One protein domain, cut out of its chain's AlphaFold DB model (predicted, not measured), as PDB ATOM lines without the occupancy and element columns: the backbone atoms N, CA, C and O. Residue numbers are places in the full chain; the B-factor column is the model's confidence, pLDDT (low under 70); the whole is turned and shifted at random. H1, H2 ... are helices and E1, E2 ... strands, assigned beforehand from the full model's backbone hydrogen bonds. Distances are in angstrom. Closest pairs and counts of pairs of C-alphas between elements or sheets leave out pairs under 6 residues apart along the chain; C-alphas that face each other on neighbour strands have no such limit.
ATOM      1  N   ILE A 122     -29.849  53.725  86.617       88.50
ATOM      2  CA  ILE A 122     -31.151  54.019  86.037       88.50
ATOM      3  C   ILE A 122     -32.204  53.706  87.102       88.50
ATOM      4  O   ILE A 122     -32.197  52.633  87.703       88.50
ATOM      5  N   ILE A 123     -33.111  54.649  87.340       89.19
ATOM      6  CA  ILE A 123     -34.218  54.525  88.289       89.19
ATOM      7  C   ILE A 123     -35.521  54.546  87.493       89.19
ATOM      8  O   ILE A 123     -35.799  55.505  86.768       89.19
ATOM      9  N   ILE A 124     -36.335  53.501  87.635       89.44
ATOM     10  CA  ILE A 124     -37.666  53.430  87.023       89.44
ATOM     11  C   ILE A 124     -38.701  53.750  88.101       89.44
ATOM     12  O   ILE A 124     -38.669  53.193  89.193       89.44
ATOM     13  N   THR A 125     -39.633  54.650  87.803       87.38
ATOM     14  CA  THR A 125     -40.681  55.080  88.740       87.38
ATOM     15  C   THR A 125     -42.057  55.024  88.090       87.38
ATOM     16  O   THR A 125     -42.200  55.228  86.882       87.38
ATOM     17  N   ASN A 126     -43.091  54.802  88.897       83.50
ATOM     18  CA  ASN A 126     -44.469  54.906  88.436       83.50
ATOM     19  C   ASN A 126     -44.824  56.368  88.098       83.50
ATOM     20  O   ASN A 126     -44.382  57.293  88.775       83.50
ATOM     21  N   ASN A 127     -45.657  56.616  87.084       75.06
ATOM     22  CA  ASN A 127     -45.970  57.987  86.646       75.06
ATOM     23  C   ASN A 127     -47.023  58.721  87.522       75.06
ATOM     24  O   ASN A 127     -47.643  59.670  87.046       75.06
ATOM     25  N   ASN A 128     -47.246  58.291  88.772       64.88
ATOM     26  CA  ASN A 128     -48.176  58.865  89.767       64.88
ATOM     27  C   ASN A 128     -49.614  59.167  89.286       64.88
ATOM     28  O   ASN A 128     -50.324  59.958  89.904       64.88
ATOM     29  N   LYS A 129     -50.066  58.533  88.201       63.94
ATOM     30  CA  LYS A 129     -51.489  58.464  87.850       63.94
ATOM     31  C   LYS A 129     -52.153  57.360  88.677       63.94
ATOM     32  O   LYS A 129     -51.462  56.458  89.152       63.94
ATOM     33  N   GLU A 130     -53.480  57.406  88.804       67.62
ATOM     34  CA  GLU A 130     -54.295  56.287  89.304       67.62
ATOM     35  C   GLU A 130     -54.240  55.117  88.308       67.62
ATOM     36  O   GLU A 130     -55.160  54.869  87.529       67.62
ATOM     37  N   ASN A 131     -53.099  54.434  88.277       70.25
ATOM     38  CA  ASN A 131     -52.866  53.281  87.425       70.25
ATOM     39  C   ASN A 131     -53.613  52.076  87.997       70.25
ATOM     40  O   ASN A 131     -53.682  51.897  89.213       70.25
ATOM     41  N   SER A 132     -54.164  51.230  87.123       81.44
ATOM     42  CA  SER A 132     -54.957  50.079  87.571       81.44
ATOM     43  C   SER A 132     -54.107  48.872  88.010       81.44
ATOM     44  O   SER A 132     -54.660  47.860  88.443       81.44
ATOM     45  N   TYR A 133     -52.781  49.030  87.940       85.38
ATOM     46  CA  TYR A 133     -51.729  48.090  88.314       85.38
ATOM     47  C   TYR A 133     -50.847  48.654  89.443       85.38
ATOM     48  O   TYR A 133     -50.658  49.868  89.567       85.38
ATOM     49  N   PHE A 134     -50.244  47.766  90.231       87.31
ATOM     50  CA  PHE A 134     -49.218  48.119  91.217       87.31
ATOM     51  C   PHE A 134     -47.837  48.168  90.557       87.31
ATOM     52  O   PHE A 134     -47.567  47.389  89.647       87.31
ATOM     53  N   PHE A 135     -46.964  49.066  91.021       90.50
ATOM     54  CA  PHE A 135     -45.578  49.194  90.559       90.50
ATOM     55  C   PHE A 135     -44.643  49.345  91.760       90.50
ATOM     56  O   PHE A 135     -44.862  50.237  92.585       90.50
ATOM     57  N   THR A 136     -43.569  48.556  91.800       89.56
ATOM     58  CA  THR A 136     -42.487  48.677  92.788       89.56
ATOM     59  C   THR A 136     -41.132  48.647  92.082       89.56
ATOM     60  O   THR A 136     -40.923  47.845  91.175       89.56
ATOM     61  N   PHE A 137     -40.194  49.498  92.503       89.88
ATOM     62  CA  PHE A 137     -38.806  49.469  92.037       89.88
ATOM     63  C   PHE A 137     -37.878  49.154  93.207       89.88
ATOM     64  O   PHE A 137     -37.927  49.817  94.242       89.88
ATOM     65  N   TYR A 138     -37.045  48.134  93.035       87.06
ATOM     66  CA  TYR A 138     -36.150  47.608  94.050       87.06
ATOM     67  C   TYR A 138     -34.701  47.939  93.690       87.06
ATOM     68  O   TYR A 138     -34.138  47.425  92.717       87.06
ATOM     69  N   GLU A 139     -34.081  48.789  94.512       78.56
ATOM     70  CA  GLU A 139     -32.667  49.160  94.377       78.56
ATOM     71  C   GLU A 139     -31.688  48.057  94.808       78.56
ATOM     72  O   GLU A 139     -30.496  48.139  94.526       78.56
ATOM     73  N   ASN A 140     -32.181  47.003  95.455       71.94
ATOM     74  CA  ASN A 140     -31.424  45.804  95.782       71.94
ATOM     75  C   ASN A 140     -32.324  44.580  95.558       71.94
ATOM     76  O   ASN A 140     -33.505  44.619  95.895       71.94
ATOM     77  N   GLN A 141     -31.770  43.521  94.972       65.19
ATOM     78  CA  GLN A 141     -32.493  42.306  94.590       65.19
ATOM     79  C   GLN A 141     -32.423  41.184  95.634       65.19
ATOM     80  O   GLN A 141     -33.186  40.227  95.522       65.19
ATOM     81  N   THR A 142     -31.532  41.285  96.629       62.25
ATOM     82  CA  THR A 142     -31.237  40.183  97.561       62.25
ATOM     83  C   THR A 142     -32.492  39.638  98.242       62.25
ATOM     84  O   THR A 142     -33.154  40.369  98.985       62.25
ATOM     85  N   ASN A 143     -32.748  38.339  98.064       61.81
ATOM     86  CA  ASN A 143     -33.913  37.588  98.564       61.81
ATOM     87  C   ASN A 143     -35.254  37.894  97.862       61.81
ATOM     88  O   ASN A 143     -36.304  37.502  98.374       61.81
ATOM     89  N   ILE A 144     -35.247  38.588  96.719       69.50
ATOM     90  CA  ILE A 144     -36.456  38.880  95.924       69.50
ATOM     91  C   ILE A 144     -36.505  38.017  94.659       69.50
ATOM     92  O   ILE A 144     -37.581  37.573  94.262       69.50
ATOM     93  N   LEU A 145     -35.353  37.761  94.034       68.81
ATOM     94  CA  LEU A 145     -35.256  36.986  92.798       68.81
ATOM     95  C   LEU A 145     -34.669  35.584  93.036       68.81
ATOM     96  O   LEU A 145     -33.902  35.382  93.976       68.81
ATOM     97  N   PRO A 146     -34.973  34.607  92.161       72.69
ATOM     98  CA  PRO A 146     -34.208  33.369  92.062       72.69
ATOM     99  C   PRO A 146     -32.712  33.644  91.855       72.69
ATOM    100  O   PRO A 146     -32.336  34.530  91.089       72.69
ATOM    101  N   GLN A 147     -31.861  32.832  92.484       71.31
ATOM    102  CA  GLN A 147     -30.409  33.047  92.571       71.31
ATOM    103  C   GLN A 147     -29.688  33.131  91.205       71.31
ATOM    104  O   GLN A 147     -28.649  33.776  91.088       71.31
ATOM    105  N   GLU A 148     -30.247  32.517  90.156       73.69
ATOM    106  CA  GLU A 148     -29.754  32.610  88.769       73.69
ATOM    107  C   GLU A 148     -29.973  34.012  88.157       73.69
ATOM    108  O   GLU A 148     -29.142  34.517  87.397       73.69
ATOM    109  N   LEU A 149     -31.077  34.674  88.520       76.06
ATOM    110  CA  LEU A 149     -31.411  36.024  88.065       76.06
ATOM    111  C   LEU A 149     -30.685  37.098  88.892       76.06
ATOM    112  O   LEU A 149     -30.262  38.096  88.311       76.06
ATOM    113  N   GLU A 150     -30.448  36.871  90.191       75.06
ATOM    114  CA  GLU A 150     -29.671  37.786  91.056       75.06
ATOM    115  C   GLU A 150     -28.244  38.060  90.534       75.06
ATOM    116  O   GLU A 150     -27.683  39.124  90.785       75.06
ATOM    117  N   GLN A 151     -27.636  37.124  89.794       78.12
ATOM    118  CA  GLN A 151     -26.308  37.323  89.188       78.12
ATOM    119  C   GLN A 151     -26.355  38.088  87.856       78.12
ATOM    120  O   GLN A 151     -25.355  38.678  87.441       78.12
ATOM    121  N   SER A 152     -27.506  38.066  87.180       84.56
ATOM    122  CA  SER A 152     -27.674  38.546  85.803       84.56
ATOM    123  C   SER A 152     -28.169  39.994  85.717       84.56
ATOM    124  O   SER A 152     -28.019  40.634  84.678       84.56
ATOM    125  N   PHE A 153     -28.750  40.522  86.797       86.62
ATOM    126  CA  PHE A 153     -29.418  41.823  86.835       86.62
ATOM    127  C   PHE A 153     -28.936  42.658  88.030       86.62
ATOM    128  O   PHE A 153     -28.526  42.122  89.050       86.62
ATOM    129  N   SER A 154     -28.973  43.988  87.920       82.88
ATOM    130  CA  SER A 154     -28.574  44.891  89.015       82.88
ATOM    131  C   SER A 154     -29.757  45.371  89.854       82.88
ATOM    132  O   SER A 154     -29.616  45.647  91.047       82.88
ATOM    133  N   ARG A 155     -30.920  45.540  89.223       87.25
ATOM    134  CA  ARG A 155     -32.116  46.198  89.767       87.25
ATOM    135  C   ARG A 155     -33.371  45.468  89.303       87.25
ATOM    136  O   ARG A 155     -33.325  44.762  88.295       87.25
ATOM    137  N   PHE A 156     -34.470  45.598  90.035       88.62
ATOM    138  CA  PHE A 156     -35.723  44.908  89.714       88.62
ATOM    139  C   PHE A 156     -36.907  45.878  89.732       88.62
ATOM    140  O   PHE A 156     -37.100  46.613  90.696       88.62
ATOM    141  N   ALA A 157     -37.692  45.888  88.660       90.75
ATOM    142  CA  ALA A 157     -38.962  46.589  88.551       90.75
ATOM    143  C   ALA A 157     -40.086  45.550  88.484       90.75
ATOM    144  O   ALA A 157     -40.061  44.655  87.642       90.75
ATOM    145  N   GLU A 158     -41.076  45.675  89.356       91.19
ATOM    146  CA  GLU A 158     -42.190  44.740  89.465       91.19
ATOM    147  C   GLU A 158     -43.503  45.455  89.158       91.19
ATOM    148  O   GLU A 158     -43.807  46.493  89.749       91.19
ATOM    149  N   ILE A 159     -44.295  44.881  88.252       91.12
ATOM    150  CA  ILE A 159     -45.655  45.316  87.940       91.12
ATOM    151  C   ILE A 159     -46.618  44.171  88.246       91.12
ATOM    152  O   ILE A 159     -46.417  43.057  87.772       91.12
ATOM    153  N   LYS A 160     -47.681  44.443  89.010       89.00
ATOM    154  CA  LYS A 160     -48.704  43.455  89.407       89.00
ATOM    155  C   LYS A 160     -50.114  43.936  89.088       89.00
ATOM    156  O   LYS A 160     -50.373  45.136  89.079       89.00
ATOM    157  N   GLU A 161     -51.033  42.991  88.885       87.25
ATOM    158  CA  GLU A 161     -52.432  43.232  88.487       87.25
ATOM    159  C   GLU A 161     -52.583  43.970  87.137       87.25
ATOM    160  O   GLU A 161     -53.598  44.622  86.883       87.25
ATOM    161  N   PHE A 162     -51.605  43.842  86.235       87.88
ATOM    162  CA  PHE A 162     -51.655  44.482  84.918       87.88
ATOM    163  C   PHE A 162     -52.751  43.885  84.023       87.88
ATOM    164  O   PHE A 162     -52.913  42.662  83.948       87.88
ATOM    165  N   ARG A 163     -53.517  44.732  83.322       82.56
ATOM    166  CA  ARG A 163     -54.579  44.269  82.417       82.56
ATOM    167  C   ARG A 163     -54.043  44.099  81.000       82.56
ATOM    168  O   ARG A 163     -53.445  45.007  80.429       82.56
ATOM    169  N   SER A 164     -54.327  42.952  80.389       77.94
ATOM    170  CA  SER A 164     -54.011  42.717  78.975       77.94
ATOM    171  C   SER A 164     -54.658  43.797  78.094       77.94
ATOM    172  O   SER A 164     -55.875  43.971  78.125       77.94
ATOM    173  N   GLY A 165     -53.845  44.512  77.309       75.69
ATOM    174  CA  GLY A 165     -54.278  45.628  76.454       75.69
ATOM    175  C   GLY A 165     -54.229  47.024  77.098       75.69
ATOM    176  O   GLY A 165     -54.558  47.999  76.428       75.69
ATOM    177  N   GLU A 166     -53.820  47.148  78.364       81.19
ATOM    178  CA  GLU A 166     -53.542  48.438  79.015       81.19
ATOM    179  C   GLU A 166     -52.161  48.991  78.598       81.19
ATOM    180  O   GLU A 166     -51.327  48.282  78.034       81.19
ATOM    181  N   PHE A 167     -51.904  50.275  78.869       82.75
ATOM    182  CA  PHE A 167     -50.591  50.897  78.681       82.75
ATOM    183  C   PHE A 167     -49.863  51.045  80.015       82.75
ATOM    184  O   PHE A 167     -50.437  51.513  80.998       82.75
ATOM    185  N   ILE A 168     -48.572  50.722  80.028       84.12
ATOM    186  CA  ILE A 168     -47.706  50.950  81.186       84.12
ATOM    187  C   ILE A 168     -47.080  52.338  81.061       84.12
ATOM    188  O   ILE A 168     -46.377  52.638  80.097       84.12
ATOM    189  N   TYR A 169     -47.311  53.179  82.065       82.12
ATOM    190  CA  TYR A 169     -46.725  54.509  82.177       82.12
ATOM    191  C   TYR A 169     -45.723  54.549  83.334       82.12
ATOM    192  O   TYR A 169     -46.098  54.797  84.482       82.12
ATOM    193  N   PHE A 170     -44.441  54.368  83.022       84.88
ATOM    194  CA  PHE A 170     -43.334  54.666  83.931       84.88
ATOM    195  C   PHE A 170     -42.534  55.886  83.453       84.88
ATOM    196  O   PHE A 170     -42.556  56.249  82.277       84.88
ATOM    197  N   LYS A 171     -41.822  56.526  84.380       87.06
ATOM    198  CA  LYS A 171     -40.750  57.479  84.079       87.06
ATOM    199  C   LYS A 171     -39.417  56.815  84.371       87.06
ATOM    200  O   LYS A 171     -39.271  56.184  85.419       87.06
ATOM    201  N   VAL A 172     -38.458  57.007  83.475       87.75
ATOM    202  CA  VAL A 172     -37.081  56.566  83.678       87.75
ATOM    203  C   VAL A 172     -36.208  57.782  83.944       87.75
ATOM    204  O   VAL A 172     -36.261  58.765  83.206       87.75
ATOM    205  N   TYR A 173     -35.426  57.704  85.010       90.00
ATOM    206  CA  TYR A 173     -34.447  58.698  85.408       90.00
ATOM    207  C   TYR A 173     -33.056  58.084  85.330       90.00
ATOM    208  O   TYR A 173     -32.865  56.927  85.694       90.00
ATOM    209  N   ILE A 174     -32.080  58.869  84.890       90.88
ATOM    210  CA  ILE A 174     -30.670  58.486  84.907       90.88
ATOM    211  C   ILE A 174     -30.007  59.285  86.029       90.88
ATOM    212  O   ILE A 174     -30.287  60.480  86.162       90.88
ATOM    213  N   VAL A 175     -29.166  58.644  86.838       89.88
ATOM    214  CA  VAL A 175     -28.482  59.280  87.972       89.88
ATOM    215  C   VAL A 175     -26.978  59.029  87.974       89.88
ATOM    216  O   VAL A 175     -26.488  58.027  87.451       89.88
ATOM    217  N   ASP A 176     -26.244  59.949  88.594       87.12
ATOM    218  CA  ASP A 176     -24.822  59.795  88.898       87.12
ATOM    219  C   ASP A 176     -24.562  58.946  90.161       87.12
ATOM    220  O   ASP A 176     -25.478  58.408  90.785       87.12
ATOM    221  N   SER A 177     -23.288  58.831  90.556       79.31
ATOM    222  CA  SER A 177     -22.836  58.125  91.769       79.31
ATOM    223  C   SER A 177     -23.405  58.666  93.088       79.31
ATOM    224  O   SER A 177     -23.188  58.057  94.130       79.31
ATOM    225  N   GLN A 178     -24.058  59.830  93.068       80.38
ATOM    226  CA  GLN A 178     -24.610  60.517  94.236       80.38
ATOM    227  C   GLN A 178     -26.150  60.571  94.183       80.38
ATOM    228  O   GLN A 178     -26.769  61.356  94.897       80.38
ATOM    229  N   ASN A 179     -26.775  59.748  93.326       84.62
ATOM    230  CA  ASN A 179     -28.215  59.722  93.051       84.62
ATOM    231  C   ASN A 179     -28.793  61.052  92.525       84.62
ATOM    232  O   ASN A 179     -30.008  61.264  92.558       84.62
ATOM    233  N   ARG A 180     -27.959  61.954  91.990       88.44
ATOM    234  CA  ARG A 180     -28.451  63.180  91.360       88.44
ATOM    235  C   ARG A 180     -28.934  62.878  89.944       88.44
ATOM    236  O   ARG A 180     -28.199  62.308  89.140       88.44
ATOM    237  N   TYR A 181     -30.152  63.316  89.625       91.75
ATOM    238  CA  TYR A 181     -30.727  63.182  88.288       91.75
ATOM    239  C   TYR A 181     -29.936  63.946  87.223       91.75
ATOM    240  O   TYR A 181     -29.630  65.128  87.395       91.75
ATOM    241  N   LEU A 182     -29.709  63.282  86.089       94.19
ATOM    242  CA  LEU A 182     -29.300  63.904  84.835       94.19
ATOM    243  C   LEU A 182     -30.314  64.990  84.442       94.19
ATOM    244  O   LEU A 182     -31.495  64.703  84.243       94.19
ATOM    245  N   SER A 183     -29.847  66.230  84.293       94.31
ATOM    246  CA  SER A 183     -30.683  67.373  83.920       94.31
ATOM    247  C   SER A 183     -30.033  68.175  82.798       94.31
ATOM    248  O   SER A 183     -28.934  68.687  82.954       94.31
ATOM    249  N   PHE A 184     -30.688  68.331  81.650       94.69
ATOM    250  CA  PHE A 184     -30.166  69.174  80.572       94.69
ATOM    251  C   PHE A 184     -31.290  69.839  79.781       94.69
ATOM    252  O   PHE A 184     -32.414  69.341  79.695       94.69
ATOM    253  N   SER A 185     -30.984  70.980  79.161       96.12
ATOM    254  CA  SER A 185     -31.915  71.623  78.240       96.12
ATOM    255  C   SER A 185     -31.906  70.875  76.912       96.12
ATOM    256  O   SER A 185     -30.942  70.943  76.147       96.12
ATOM    257  N   LYS A 186     -33.021  70.204  76.605       93.50
ATOM    258  CA  LYS A 186     -33.259  69.588  75.292       93.50
ATOM    259  C   LYS A 186     -33.110  70.602  74.151       93.50
ATOM    260  O   LYS A 186     -32.558  70.265  73.111       93.50
ATOM    261  N   GLU A 187     -33.545  71.847  74.354       96.00
ATOM    262  CA  GLU A 187     -33.405  72.923  73.365       96.00
ATOM    263  C   GLU A 187     -31.930  73.268  73.095       96.00
ATOM    264  O   GLU A 187     -31.549  73.482  71.945       96.00
ATOM    265  N   ARG A 188     -31.079  73.270  74.132       96.25
ATOM    266  CA  ARG A 188     -29.630  73.450  73.955       96.25
ATOM    267  C   ARG A 188     -28.988  72.272  73.224       96.25
ATOM    268  O   ARG A 188     -28.116  72.517  72.402       96.25
ATOM    269  N   LEU A 189     -29.420  71.037  73.488       94.56
ATOM    270  CA  LEU A 189     -28.870  69.847  72.827       94.56
ATOM    271  C   LEU A 189     -29.264  69.765  71.345       94.56
ATOM    272  O   LEU A 189     -28.417  69.487  70.505       94.56
ATOM    273  N   VAL A 190     -30.528  70.046  71.016       94.25
ATOM    274  CA  VAL A 190     -31.028  70.020  69.627       94.25
ATOM    275  C   VAL A 190     -30.409  71.132  68.772       94.25
ATOM    276  O   VAL A 190     -30.177  70.927  67.588       94.25
ATOM    277  N   ASN A 191     -30.111  72.292  69.366       96.12
ATOM    278  CA  ASN A 191     -29.493  73.430  68.674       96.12
ATOM    279  C   ASN A 191     -27.956  73.490  68.822       96.12
ATOM    280  O   ASN A 191     -27.386  74.565  68.639       96.12
ATOM    281  N   SER A 192     -27.303  72.395  69.230       94.56
ATOM    282  CA  SER A 192     -25.847  72.294  69.456       94.56
ATOM    283  C   SER A 192     -25.234  73.471  70.245       94.56
ATOM    284  O   SER A 192     -24.187  74.021  69.909       94.56
ATOM    285  N   LYS A 193     -25.913  73.884  71.327       96.56
ATOM    286  CA  LYS A 193     -25.491  74.931  72.287       96.56
ATOM    287  C   LYS A 193     -24.736  74.349  73.500       96.56
ATOM    288  O   LYS A 193     -24.727  74.958  74.581       96.56
ATOM    289  N   TYR A 194     -24.168  73.154  73.362       97.25
ATOM    290  CA  TYR A 194     -23.278  72.520  74.338       97.25
ATOM    291  C   TYR A 194     -21.877  72.349  73.727       97.25
ATOM    292  O   TYR A 194     -21.755  72.281  72.507       97.25
ATOM    293  N   PRO A 195     -20.808  72.295  74.540       96.81
ATOM    294  CA  PRO A 195     -19.490  71.886  74.059       96.81
ATOM    295  C   PRO A 195     -19.538  70.479  73.448       96.81
ATOM    296  O   PRO A 195     -20.277  69.625  73.936       96.81
ATOM    297  N   ILE A 196     -18.734  70.225  72.414       94.56
ATOM    298  CA  ILE A 196     -18.833  69.009  71.585       94.56
ATOM    299  C   ILE A 196     -18.660  67.696  72.369       94.56
ATOM    300  O   ILE A 196     -19.299  66.697  72.054       94.56
ATOM    301  N   GLU A 197     -17.843  67.700  73.421       92.62
ATOM    302  CA  GLU A 197     -17.650  66.554  74.322       92.62
ATOM    303  C   GLU A 197     -18.901  66.253  75.166       92.62
ATOM    304  O   GLU A 197     -19.320  65.102  75.265       92.62
ATOM    305  N   ILE A 198     -19.563  67.298  75.675       95.25
ATOM    306  CA  ILE A 198     -20.826  67.209  76.419       95.25
ATOM    307  C   ILE A 198     -21.968  66.797  75.484       95.25
ATOM    308  O   ILE A 198     -22.834  66.017  75.861       95.25
ATOM    309  N   GLU A 199     -21.982  67.318  74.255       94.38
ATOM    310  CA  GLU A 199     -22.976  66.960  73.242       94.38
ATOM    311  C   GLU A 199     -22.841  65.503  72.787       94.38
ATOM    312  O   GLU A 199     -23.864  64.849  72.594       94.38
ATOM    313  N   SER A 200     -21.616  64.982  72.663       90.88
ATOM    314  CA  SER A 200     -21.377  63.551  72.439       90.88
ATOM    315  C   SER A 200     -21.870  62.718  73.620       90.88
ATOM    316  O   SER A 200     -22.694  61.835  73.413       90.88
ATOM    317  N   GLU A 201     -21.448  63.028  74.854       91.06
ATOM    318  CA  GLU A 201     -21.857  62.273  76.051       91.06
ATOM    319  C   GLU A 201     -23.387  62.261  76.235       91.06
ATOM    320  O   GLU A 201     -23.976  61.215  76.477       91.06
ATOM    321  N   LEU A 202     -24.073  63.390  76.029       92.00
ATOM    322  CA  LEU A 202     -25.539  63.446  76.109       92.00
ATOM    323  C   LEU A 202     -26.265  62.669  74.994       92.00
ATOM    324  O   LEU A 202     -27.458  62.399  75.139       92.00
ATOM    325  N   LYS A 203     -25.589  62.342  73.885       89.69
ATOM    326  CA  LYS A 203     -26.155  61.603  72.744       89.69
ATOM    327  C   LYS A 203     -25.822  60.110  72.745       89.69
ATOM    328  O   LYS A 203     -26.458  59.389  71.988       89.69
ATOM    329  N   THR A 204     -24.882  59.632  73.563       84.75
ATOM    330  CA  THR A 204     -24.584  58.187  73.662       84.75
ATOM    331  C   THR A 204     -25.588  57.423  74.526       84.75
ATOM    332  O   THR A 204     -25.599  56.193  74.490       84.75
ATOM    333  N   PHE A 205     -26.425  58.110  75.313       85.06
ATOM    334  CA  PHE A 205     -27.398  57.482  76.211       85.06
ATOM    335  C   PHE A 205     -28.610  56.924  75.455       85.06
ATOM    336  O   PHE A 205     -29.539  57.652  75.105       85.06
ATOM    337  N   GLU A 206     -28.628  55.605  75.279       82.75
ATOM    338  CA  GLU A 206     -29.696  54.866  74.610       82.75
ATOM    339  C   GLU A 206     -30.124  53.659  75.459       82.75
ATOM    340  O   GLU A 206     -29.327  53.077  76.206       82.75
ATOM    341  N   PHE A 207     -31.395  53.265  75.346       81.00
ATOM    342  CA  PHE A 207     -31.843  51.940  75.779       81.00
ATOM    343  C   PHE A 207     -31.501  50.967  74.658       81.00
ATOM    344  O   PHE A 207     -32.063  51.065  73.570       81.00
ATOM    345  N   SER A 208     -30.536  50.089  74.911       70.25
ATOM    346  CA  SER A 208     -29.947  49.240  73.878       70.25
ATOM    347  C   SER A 208     -30.830  48.047  73.527       70.25
ATOM    348  O   SER A 208     -30.786  47.590  72.390       70.25
ATOM    349  N   ASP A 209     -31.630  47.552  74.477       72.75
ATOM    350  CA  ASP A 209     -32.592  46.482  74.213       72.75
ATOM    351  C   ASP A 209     -33.719  46.403  75.263       72.75
ATOM    352  O   ASP A 209     -33.550  46.811  76.418       72.75
ATOM    353  N   LEU A 210     -34.851  45.831  74.842       80.81
ATOM    354  CA  LEU A 210     -35.989  45.421  75.667       80.81
ATOM    355  C   LEU A 210     -36.393  43.992  75.264       80.81
ATOM    356  O   LEU A 210     -37.359  43.778  74.527       80.81
ATOM    357  N   GLN A 211     -35.636  43.002  75.737       81.12
ATOM    358  CA  GLN A 211     -35.840  41.598  75.363       81.12
ATOM    359  C   GLN A 211     -36.809  40.895  76.309       81.12
ATOM    360  O   GLN A 211     -36.658  41.004  77.525       81.12
ATOM    361  N   ILE A 212     -37.733  40.096  75.768       82.75
ATOM    362  CA  ILE A 212     -38.484  39.107  76.556       82.75
ATOM    363  C   ILE A 212     -37.540  37.940  76.854       82.75
ATOM    364  O   ILE A 212     -37.148  37.217  75.939       82.75
ATOM    365  N   ILE A 213     -37.190  37.750  78.126       82.75
ATOM    366  CA  ILE A 213     -36.279  36.681  78.578       82.75
ATOM    367  C   ILE A 213     -37.023  35.459  79.137       82.75
ATOM    368  O   ILE A 213     -36.423  34.409  79.347       82.75
ATOM    369  N   GLY A 214     -38.328  35.585  79.380       77.25
ATOM    370  CA  GLY A 214     -39.171  34.500  79.865       77.25
ATOM    371  C   GLY A 214     -40.651  34.866  79.838       77.25
ATOM    372  O   GLY A 214     -41.022  36.027  80.023       77.25
ATOM    373  N   SER A 215     -41.497  33.864  79.610       70.00
ATOM    374  CA  SER A 215     -42.953  33.987  79.643       70.00
ATOM    375  C   SER A 215     -43.572  32.814  80.406       70.00
ATOM    376  O   SER A 215     -43.378  31.649  80.070       70.00
ATOM    377  N   GLY A 216     -44.324  33.139  81.454       72.81
ATOM    378  CA  GLY A 216     -45.079  32.189  82.270       72.81
ATOM    379  C   GLY A 216     -46.353  32.855  82.774       72.81
ATOM    380  O   GLY A 216     -47.075  33.450  81.977       72.81
ATOM    381  N   ASN A 217     -46.584  32.823  84.090       69.44
ATOM    382  CA  ASN A 217     -47.595  33.666  84.754       69.44
ATOM    383  C   ASN A 217     -47.216  35.163  84.756       69.44
ATOM    384  O   ASN A 217     -48.064  36.021  84.996       69.44
ATOM    385  N   GLU A 218     -45.938  35.457  84.524       82.25
ATOM    386  CA  GLU A 218     -45.394  36.802  84.368       82.25
ATOM    387  C   GLU A 218     -44.626  36.882  83.039       82.25
ATOM    388  O   GLU A 218     -44.124  35.868  82.533       82.25
ATOM    389  N   LEU A 219     -44.520  38.087  82.479       87.06
ATOM    390  CA  LEU A 219     -43.573  38.392  81.407       87.06
ATOM    391  C   LEU A 219     -42.331  39.048  82.005       87.06
ATOM    392  O   LEU A 219     -42.434  40.084  82.663       87.06
ATOM    393  N   LEU A 220     -41.167  38.463  81.734       88.69
ATOM    394  CA  LEU A 220     -39.876  38.974  82.178       88.69
ATOM    395  C   LEU A 220     -39.175  39.695  81.028       88.69
ATOM    396  O   LEU A 220     -38.991  39.126  79.949       88.69
ATOM    397  N   PHE A 221     -38.741  40.925  81.287       89.81
ATOM    398  CA  PHE A 221     -38.029  41.778  80.344       89.81
ATOM    399  C   PHE A 221     -36.648  42.165  80.873       89.81
ATOM    400  O   PHE A 221     -36.518  42.608  82.013       89.81
ATOM    401  N   SER A 222     -35.627  42.071  80.023       90.19
ATOM    402  CA  SER A 222     -34.323  42.692  80.267       90.19
ATOM    403  C   SER A 222     -34.322  44.105  79.695       90.19
ATOM    404  O   SER A 222     -34.523  44.272  78.492       90.19
ATOM    405  N   VAL A 223     -34.110  45.114  80.543       88.44
ATOM    406  CA  VAL A 223     -33.949  46.521  80.147       88.44
ATOM    407  C   VAL A 223     -32.465  46.866  80.202       88.44
ATOM    408  O   VAL A 223     -31.897  47.043  81.286       88.44
ATOM    409  N   ASN A 224     -31.836  46.958  79.032       87.88
ATOM    410  CA  ASN A 224     -30.415  47.275  78.904       87.88
ATOM    411  C   ASN A 224     -30.200  48.708  78.381       87.88
ATOM    412  O   ASN A 224     -31.066  49.291  77.729       87.88
ATOM    413  N   SER A 225     -29.042  49.296  78.683       87.12
ATOM    414  CA  SER A 225     -28.680  50.650  78.265       87.12
ATOM    415  C   SER A 225     -27.169  50.827  78.151       87.12
ATOM    416  O   SER A 225     -26.400  50.227  78.902       87.12
ATOM    417  N   THR A 226     -26.749  51.720  77.255       85.69
ATOM    418  CA  THR A 226     -25.351  52.158  77.109       85.69
ATOM    419  C   THR A 226     -24.772  52.775  78.386       85.69
ATOM    420  O   THR A 226     -23.568  52.729  78.590       85.69
ATOM    421  N   ILE A 227     -25.599  53.260  79.319       85.06
ATOM    422  CA  ILE A 227     -25.132  53.753  80.631       85.06
ATOM    423  C   ILE A 227     -24.355  52.670  81.400       85.06
ATOM    424  O   ILE A 227     -23.412  52.980  82.123       85.06
ATOM    425  N   TYR A 228     -24.692  51.389  81.220       81.56
ATOM    426  CA  TYR A 228     -23.980  50.297  81.884       81.56
ATOM    427  C   TYR A 228     -22.597  50.016  81.282       81.56
ATOM    428  O   TYR A 228     -21.734  49.490  81.986       81.56
ATOM    429  N   THR A 229     -22.311  50.414  80.032       79.19
ATOM    430  CA  THR A 229     -20.948  50.265  79.490       79.19
ATOM    431  C   THR A 229     -19.978  51.182  80.221       79.19
ATOM    432  O   THR A 229     -18.878  50.732  80.523       79.19
ATOM    433  N   SER A 230     -20.407  52.389  80.615       76.00
ATOM    434  CA  SER A 230     -19.593  53.384  81.331       76.00
ATOM    435  C   SER A 230     -19.855  53.496  82.851       76.00
ATOM    436  O   SER A 230     -19.239  54.311  83.540       76.00
ATOM    437  N   SER A 231     -20.709  52.647  83.426       81.44
ATOM    438  CA  SER A 231     -20.984  52.614  84.874       81.44
ATOM    439  C   SER A 231     -20.128  51.581  85.633       81.44
ATOM    440  O   SER A 231     -19.554  50.667  85.043       81.44
ATOM    441  N   ILE A 232     -20.045  51.709  86.961       75.94
ATOM    442  CA  ILE A 232     -19.617  50.648  87.893       75.94
ATOM    443  C   ILE A 232     -20.655  49.510  87.912       75.94
ATOM    444  O   ILE A 232     -20.300  48.338  88.028       75.94
ATOM    445  N   VAL A 233     -21.941  49.846  87.775       78.75
ATOM    446  CA  VAL A 233     -23.034  48.885  87.588       78.75
ATOM    447  C   VAL A 233     -22.986  48.399  86.142       78.75
ATOM    448  O   VAL A 233     -23.180  49.189  85.223       78.75
ATOM    449  N   LYS A 234     -22.723  47.107  85.925       82.12
ATOM    450  CA  LYS A 234     -22.611  46.523  84.573       82.12
ATOM    451  C   LYS A 234     -23.839  45.714  84.142       82.12
ATOM    452  O   LYS A 234     -23.955  45.382  82.967       82.12
ATOM    453  N   GLN A 235     -24.735  45.370  85.070       86.19
ATOM    454  CA  GLN A 235     -25.888  44.507  84.807       86.19
ATOM    455  C   GLN A 235     -27.171  45.308  84.496       86.19
ATOM    456  O   GLN A 235     -27.422  46.322  85.157       86.19
ATOM    457  N   PRO A 236     -28.023  44.829  83.567       89.25
ATOM    458  CA  PRO A 236     -29.304  45.452  83.215       89.25
ATOM    459  C   PRO A 236     -30.342  45.418  84.354       89.25
ATOM    460  O   PRO A 236     -30.136  44.796  85.402       89.25
ATOM    461  N   ILE A 237     -31.492  46.063  84.133       89.69
ATOM    462  CA  ILE A 237     -32.664  45.985  85.024       89.69
ATOM    463  C   ILE A 237     -33.577  44.847  84.565       89.69
ATOM    464  O   ILE A 237     -33.904  44.756  83.382       89.69
ATOM    465  N   LEU A 238     -34.036  44.021  85.504       91.19
ATOM    466  CA  LEU A 238     -35.132  43.084  85.266       91.19
ATOM    467  C   LEU A 238     -36.470  43.801  85.465       91.19
ATOM    468  O   LEU A 238     -36.701  44.375  86.526       91.19
ATOM    469  N   LEU A 239     -37.366  43.736  84.487       91.00
ATOM    470  CA  LEU A 239     -38.751  44.192  84.597       91.00
ATOM    471  C   LEU A 239     -39.682  42.973  84.536       91.00
ATOM    472  O   LEU A 239     -39.762  42.328  83.493       91.00
ATOM    473  N   SER A 240     -40.387  42.663  85.628       90.50
ATOM    474  CA  SER A 240     -41.468  41.665  85.625       90.50
ATOM    475  C   SER A 240     -42.836  42.332  85.492       90.50
ATOM    476  O   SER A 240     -43.106  43.361  86.118       90.50
ATOM    477  N   ILE A 241     -43.706  41.725  84.683       90.19
ATOM    478  CA  ILE A 241     -45.103  42.114  84.497       90.19
ATOM    479  C   ILE A 241     -45.998  40.908  84.797       90.19
ATOM    480  O   ILE A 241     -46.171  40.022  83.958       90.19
ATOM    481  N   GLY A 242     -46.590  40.902  85.991       88.38
ATOM    482  CA  GLY A 242     -47.628  39.971  86.418       88.38
ATOM    483  C   GLY A 242     -49.023  40.446  86.010       88.38
ATOM    484  O   GLY A 242     -49.471  41.542  86.375       88.38
ATOM    485  N   PHE A 243     -49.726  39.605  85.254       84.06
ATOM    486  CA  PHE A 243     -51.063  39.902  84.746       84.06
ATOM    487  C   PHE A 243     -52.145  39.634  85.789       84.06
ATOM    488  O   PHE A 243     -52.074  38.697  86.582       84.06
ATOM    489  N   ARG A 244     -53.203  40.442  85.743       80.44
ATOM    490  CA  ARG A 244     -54.420  40.216  86.518       80.44
ATOM    491  C   ARG A 244     -55.188  39.000  86.003       80.44
ATOM    492  O   ARG A 244     -55.370  38.839  84.797       80.44
TER     493      ARG A 244
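This is residues 122 to 244 of the 396 residues of the protein "Transmembrane protein, putative" of Tetrahymena thermophila (strain SB210) (UniProt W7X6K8). A twisted sheet of five strands has a small sheet of two strands, E1 and E4, partly face to face with it, making a small, lopsided sandwich; the helices H2 and H3 form a head at one end of the longest axis, away from the large sheet. The short helices H1 and H4 sit beyond ends of strands. The printed part has 123 residues, with four named helices and seven named strands in the order E1 E2 H1 E3 E4 H2 H3 E5 E6 H4 E7. The large sheet runs E2 E3 E7 E6 E5 and is mixed, E1 and E4 are antiparallel, and the class is mixed, helices and strands. The whole is only just compact, close to loose, with a radius of gyration of the C-alphas of 16.3 A and spans of 48 by 33 by 25 A.

In the large sheet, E2 is residues 134 to 138, E3 155 to 162 with 20.2 A, E7 237 to 243 with 19.4 A, E6 218 to 225 with 22.5 A and E5 207 to 215 with 21.5 A from first to last C-alpha. E7 ends at C-alpha 243, (-51.063, 39.902, 84.746). In the small sheet, E1 is residues 122 to 126, from C-alpha 122 at (-31.151, 54.019, 86.037), and E4 is 170 to 175. The helices are H1, 147 to 150; H2, 186 to 190; H3, 196 to 203, 10.5 A long; and H4, 227 to 230.

E3 and E7 are parallel at 13 degrees, with N 157 and O 238 2.8 A apart. E2 is antiparallel to E3, with N 136 and O 158 at 2.9 A. E6 is antiparallel to E7, with N 221 and O 239 at 2.8 A. The hairpin E5 and E6 has N 222 and O 211 at 2.9 A. E2 and E5 are the edge strands. E1 and E4 are antiparallel at 152 degrees, with N 123 and O 173 at 2.8 A. The two sheets form a sandwich, two sheets face to face, their best planes 24 degrees apart; the closest C-alphas of E1 and E2 are those of Asn 126 and Phe 135, 6.2 A. H2 and H3 are close but not clearly touching, the C-alphas of Leu 189 and Glu 199 being closest at 6.6 A. H1, H2, H3 and H4 are not on the large sheet. Every O i to N i+4 pair is within hydrogen-bond range in H2 and H3; H1 and H4 are too short for such a pair.

The C-alphas farthest apart, those of Pro 195 and Arg 244, are 48.8 A apart. The printed part has no cut, and no link is long. The mean pLDDT of the printed part is 84.3; residues 128 to 130, 141 to 145 and 217 are under 70.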